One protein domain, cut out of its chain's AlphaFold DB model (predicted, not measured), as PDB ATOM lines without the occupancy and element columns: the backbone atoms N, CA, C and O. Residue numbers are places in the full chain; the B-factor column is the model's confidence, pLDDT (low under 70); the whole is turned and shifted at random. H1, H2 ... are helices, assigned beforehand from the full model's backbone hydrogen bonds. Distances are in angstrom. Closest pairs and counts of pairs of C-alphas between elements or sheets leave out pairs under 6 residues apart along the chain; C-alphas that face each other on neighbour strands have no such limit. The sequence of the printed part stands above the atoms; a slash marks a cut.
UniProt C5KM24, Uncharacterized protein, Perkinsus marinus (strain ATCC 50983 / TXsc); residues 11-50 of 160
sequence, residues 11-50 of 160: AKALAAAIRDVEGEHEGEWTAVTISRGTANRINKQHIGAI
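Overview. This is residues 11 to 50 of the 160 residues of an uncharacterized protein of Perkinsus marinus (strain ATCC 50983 / TXsc) (UniProt C5KM24). H2 and the shorter H1 do not pack on each other: H1 makes one end of a loose rod, and H2 runs toward the other end. The long link between them runs out from H1, turns through residues 24 to 29, which stick out, and folds back to the beginning of H2. The printed part has 40 residues with two named helices, in the order H1, H2, and no named strand; the class is all helix. It is loose, with a radius of gyration of the C-alphas of 11.5 A and spans of 36 by 17 by 12 A.

Arrangement. H2, residues 36 to 49, and H1, residues 11 to 17, are apart. In both helices every O i to N i+4 pair is within hydrogen-bond range. Residues 44 to 50, of which 44 to 49 belong to H2, stand free.

Along the chain. H2 is 20.0 A long, from C-alpha 36 at (-39.783, 122.013, 42.977) to C-alpha 49 at (-35.651, 138.944, 52.833). H1 is 9.6 A long and begins at C-alpha 11 at (-35.718, 104.777, 47.985).

Size, cuts and confidence. The C-alphas of Ala 11 and Ile 50, the two farthest apart, are 36.9 A apart. The link of 18 residues, 18 to 35, is long. The printed part has no cut. Residues 11 to 23 and 25 to 28 have pLDDT under 70.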
ATOM      1  N   ALA A  11     -35.880 103.685  48.942       68.31
ATOM      2  CA  ALA A  11     -35.718 104.777  47.985       68.31
ATOM      3  C   ALA A  11     -36.460 106.046  48.430       68.31
ATOM      4  O   ALA A  11     -35.956 107.145  48.223       68.31
ATOM      5  N   LYS A  12     -37.617 105.915  49.094       62.78
ATOM      6  CA  LYS A  12     -38.320 107.041  49.729       62.78
ATOM      7  C   LYS A  12     -37.507 107.638  50.874       62.78
ATOM      8  O   LYS A  12     -37.407 108.856  50.959       62.78
ATOM      9  N   ALA A  13     -36.905 106.801  51.721       63.22
ATOM     10  CA  ALA A  13     -36.037 107.250  52.806       63.22
ATOM     11  C   ALA A  13     -34.787 107.967  52.272       63.22
ATOM     12  O   ALA A  13     -34.440 109.035  52.768       63.22
ATOM     13  N   LEU A  14     -34.162 107.435  51.214       66.81
ATOM     14  CA  LEU A  14     -33.039 108.084  50.534       66.81
ATOM     15  C   LEU A  14     -33.455 109.412  49.882       66.81
ATOM     16  O   LEU A  14     -32.787 110.419  50.080       66.81
ATOM     17  N   ALA A  15     -34.584 109.451  49.172       60.94
ATOM     18  CA  ALA A  15     -35.114 110.677  48.574       60.94
ATOM     19  C   ALA A  15     -35.486 111.737  49.628       60.94
ATOM     20  O   ALA A  15     -35.284 112.922  49.396       60.94
ATOM     21  N   ALA A  16     -35.987 111.328  50.798       59.62
ATOM     22  CA  ALA A  16     -36.252 112.222  51.926       59.62
ATOM     23  C   ALA A  16     -34.967 112.700  52.632       59.62
ATOM     24  O   ALA A  16     -34.962 113.766  53.256       59.62
ATOM     25  N   ALA A  17     -33.889 111.914  52.550       59.66
ATOM     26  CA  ALA A  17     -32.566 112.266  53.058       59.66
ATOM     27  C   ALA A  17     -31.800 113.204  52.109       59.66
ATOM     28  O   ALA A  17     -30.996 114.007  52.582       59.66
ATOM     29  N   ILE A  18     -32.082 113.160  50.800       59.81
ATOM     30  CA  ILE A  18     -31.625 114.163  49.832       59.81
ATOM     31  C   ILE A  18     -32.395 115.461  50.102       59.81
ATOM     32  O   ILE A  18     -33.475 115.716  49.570       59.81
ATOM     33  N   ARG A  19     -31.847 116.283  50.994       60.44
ATOM     34  CA  ARG A  19     -32.310 117.650  51.213       60.44
ATOM     35  C   ARG A  19     -31.427 118.575  50.401       60.44
ATOM     36  O   ARG A  19     -30.259 118.745  50.732       60.44
ATOM     37  N   ASP A  20     -32.005 119.205  49.386       61.84
ATOM     38  CA  ASP A  20     -31.384 120.384  48.795       61.84
ATOM     39  C   ASP A  20     -31.343 121.470  49.882       61.84
ATOM     40  O   ASP A  20     -32.375 122.006  50.310       61.84
ATOM     41  N   VAL A  21     -30.147 121.737  50.394       63.09
ATOM     42  CA  VAL A  21     -29.874 122.869  51.274       63.09
ATOM     43  C   VAL A  21     -29.099 123.865  50.437       63.09
ATOM     44  O   VAL A  21     -28.093 123.515  49.826       63.09
ATOM     45  N   GLU A  22     -29.602 125.091  50.373       63.12
ATOM     46  CA  GLU A  22     -28.877 126.179  49.734       63.12
ATOM     47  C   GLU A  22     -27.596 126.443  50.535       63.12
ATOM     48  O   GLU A  22     -27.655 126.698  51.738       63.12
ATOM     49  N   GLY A  23     -26.445 126.284  49.881       67.50
ATOM     50  CA  GLY A  23     -25.141 126.600  50.456       67.50
ATOM     51  C   GLY A  23     -24.821 128.091  50.357       67.50
ATOM     52  O   GLY A  23     -25.658 128.903  49.953       67.50
ATOM     53  N   GLU A  24     -23.583 128.448  50.696       71.25
ATOM     54  CA  GLU A  24     -23.055 129.777  50.380       71.25
ATOM     55  C   GLU A  24     -23.158 130.024  48.870       71.25
ATOM     56  O   GLU A  24     -22.766 129.180  48.061       71.25
ATOM     57  N   HIS A  25     -23.731 131.162  48.493       69.25
ATOM     58  CA  HIS A  25     -23.906 131.559  47.104       69.25
ATOM     59  C   HIS A  25     -23.763 133.074  46.986       69.25
ATOM     60  O   HIS A  25     -24.131 133.826  47.892       69.25
ATOM     61  N   GLU A  26     -23.216 133.525  45.862       66.50
ATOM     62  CA  GLU A  26     -23.227 134.941  45.508       66.50
ATOM     63  C   GLU A  26     -24.650 135.342  45.095       66.50
ATOM     64  O   GLU A  26     -25.396 134.531  44.546       66.50
ATOM     65  N   GLY A  27     -25.038 136.605  45.300       66.38
ATOM     66  CA  GLY A  27     -26.382 137.087  44.934       66.38
ATOM     67  C   GLY A  27     -26.704 137.004  43.430       66.38
ATOM     68  O   GLY A  27     -27.851 137.196  43.017       66.38
ATOM     69  N   GLU A  28     -25.698 136.725  42.602       66.62
ATOM     70  CA  GLU A  28     -25.828 136.507  41.160       66.62
ATOM     71  C   GLU A  28     -26.111 135.049  40.785       66.62
ATOM     72  O   GLU A  28     -26.530 134.767  39.662       66.62
ATOM     73  N   TRP A  29     -25.919 134.112  41.713       79.38
ATOM     74  CA  TRP A  29     -26.039 132.690  41.434       79.38
ATOM     75  C   TRP A  29     -27.486 132.220  41.573       79.38
ATOM     76  O   TRP A  29     -28.264 132.717  42.386       79.38
ATOM     77  N   THR A  30     -27.849 131.219  40.774       81.19
ATOM     78  CA  THR A  30     -29.157 130.559  40.849       81.19
ATOM     79  C   THR A  30     -28.977 129.159  41.420       81.19
ATOM     80  O   THR A  30     -28.304 128.322  40.819       81.19
ATOM     81  N   ALA A  31     -29.590 128.890  42.573       80.62
ATOM     82  CA  ALA A  31     -29.575 127.562  43.170       80.62
ATOM     83  C   ALA A  31     -30.356 126.561  42.299       80.62
ATOM     84  O   ALA A  31     -31.513 126.790  41.940       80.62
ATOM     85  N   VAL A  32     -29.739 125.417  41.996       80.75
ATOM     86  CA  VAL A  32     -30.390 124.303  41.295       80.75
ATOM     87  C   VAL A  32     -30.779 123.246  42.319       80.75
ATOM     88  O   VAL A  32     -29.932 122.738  43.047       80.75
ATOM     89  N   THR A  33     -32.067 122.909  42.371       77.56
ATOM     90  CA  THR A  33     -32.619 121.931  43.320       77.56
ATOM     91  C   THR A  33     -33.286 120.778  42.583       77.56
ATOM     92  O   THR A  33     -33.929 120.988  41.555       77.56
ATOM     93  N   ILE A  34     -33.236 119.584  43.159       74.69
ATOM     94  CA  ILE A  34     -33.858 118.362  42.639       74.69
ATOM     95  C   ILE A  34     -35.390 118.416  42.786       74.69
ATOM     96  O   ILE A  34     -36.119 117.841  41.978       74.69
ATOM     97  N   SER A  35     -35.905 119.133  43.793       77.94
ATOM     98  CA  SER A  35     -37.346 119.245  44.061       77.94
ATOM     99  C   SER A  35     -37.895 120.657  43.863       77.94
ATOM    100  O   SER A  35     -37.446 121.615  44.491       77.94
ATOM    101  N   ARG A  36     -38.999 120.769  43.108       77.25
ATOM    102  CA  ARG A  36     -39.783 122.013  42.977       77.25
ATOM    103  C   ARG A  36     -40.236 122.566  44.334       77.25
ATOM    104  O   ARG A  36     -40.315 123.778  44.509       77.25
ATOM    105  N   GLY A  37     -40.535 121.692  45.297       79.19
ATOM    106  CA  GLY A  37     -40.922 122.107  46.648       79.19
ATOM    107  C   GLY A  37     -39.800 122.867  47.358       79.19
ATOM    108  O   GLY A  37     -40.061 123.869  48.026       79.19
ATOM    109  N   THR A  38     -38.554 122.435  47.159       80.75
ATOM    110  CA  THR A  38     -37.379 123.088  47.733       80.75
ATOM    111  C   THR A  38     -37.089 124.419  47.051       80.75
ATOM    112  O   THR A  38     -36.978 125.419  47.758       80.75
ATOM    113  N   ALA A  39     -37.082 124.464  45.712       82.38
ATOM    114  CA  ALA A  39     -36.968 125.719  44.961       82.38
ATOM    115  C   ALA A  39     -38.008 126.751  45.423       82.38
ATOM    116  O   ALA A  39     -37.677 127.895  45.713       82.38
ATOM    117  N   ASN A  40     -39.268 126.336  45.596       83.94
ATOM    118  CA  ASN A  40     -40.331 127.220  46.077       83.94
ATOM    119  C   ASN A  40     -40.078 127.745  47.496       83.94
ATOM    120  O   ASN A  40     -40.419 128.888  47.796       83.94
ATOM    121  N   ARG A  41     -39.523 126.919  48.389       84.00
ATOM    122  CA  ARG A  41     -39.177 127.340  49.752       84.00
ATOM    123  C   ARG A  41     -38.038 128.358  49.738       84.00
ATOM    124  O   ARG A  41     -38.166 129.380  50.405       84.00
ATOM    125  N   ILE A  42     -36.988 128.096  48.963       84.75
ATOM    126  CA  ILE A  42     -35.838 128.993  48.782       84.75
ATOM    127  C   ILE A  42     -36.311 130.331  48.199       84.75
ATOM    128  O   ILE A  42     -36.128 131.372  48.824       84.75
ATOM    129  N   ASN A  43     -37.072 130.312  47.100       87.44
ATOM    130  CA  ASN A  43     -37.634 131.523  46.491       87.44
ATOM    131  C   ASN A  43     -38.495 132.335  47.477       87.44
ATOM    132  O   ASN A  43     -38.417 133.563  47.504       87.44
ATOM    133  N   LYS A  44     -39.294 131.665  48.324       88.12
ATOM    134  CA  LYS A  44     -40.087 132.320  49.383       88.12
ATOM    135  C   LYS A  44     -39.218 132.964  50.467       88.12
ATOM    136  O   LYS A  44     -39.590 134.018  50.975       88.12
ATOM    137  N   GLN A  45     -38.102 132.340  50.834       87.06
ATOM    138  CA  GLN A  45     -37.155 132.904  51.798       87.06
ATOM    139  C   GLN A  45     -36.473 134.146  51.216       87.06
ATOM    140  O   GLN A  45     -36.514 135.202  51.848       87.06
ATOM    141  N   HIS A  46     -35.966 134.059  49.983       87.56
ATOM    142  CA  HIS A  46     -35.326 135.176  49.279       87.56
ATOM    143  C   HIS A  46     -36.254 136.372  49.102       87.56
ATOM    144  O   HIS A  46     -35.931 137.476  49.531       87.56
ATOM    145  N   ILE A  47     -37.459 136.166  48.560       88.75
ATOM    146  CA  ILE A  47     -38.415 137.271  48.408       88.75
ATOM    147  C   ILE A  47     -38.865 137.837  49.766       88.75
ATOM    148  O   ILE A  47     -39.194 139.017  49.873       88.75
ATOM    149  N   GLY A  48     -38.872 137.016  50.821       88.06
ATOM    150  CA  GLY A  48     -39.140 137.455  52.188       88.06
ATOM    151  C   GLY A  48     -38.069 138.410  52.719       88.06
ATOM    152  O   GLY A  48     -38.421 139.394  53.365       88.06
ATOM    153  N   ALA A  49     -36.799 138.151  52.397       89.69
ATOM    154  CA  ALA A  49     -35.651 138.944  52.833       89.69
ATOM    155  C   ALA A  49     -35.506 140.288  52.098       89.69
ATOM    156  O   ALA A  49     -34.947 141.232  52.654       89.69
ATOM    157  N   ILE A  50     -36.030 140.403  50.873       90.94
ATOM    158  CA  ILE A  50     -36.011 141.660  50.114       90.94
ATOM    159  C   ILE A  50     -36.901 142.709  50.814       90.94
ATOM    160  O   ILE A  50     -38.072 142.418  51.085       90.94
TER     161      ILE A  50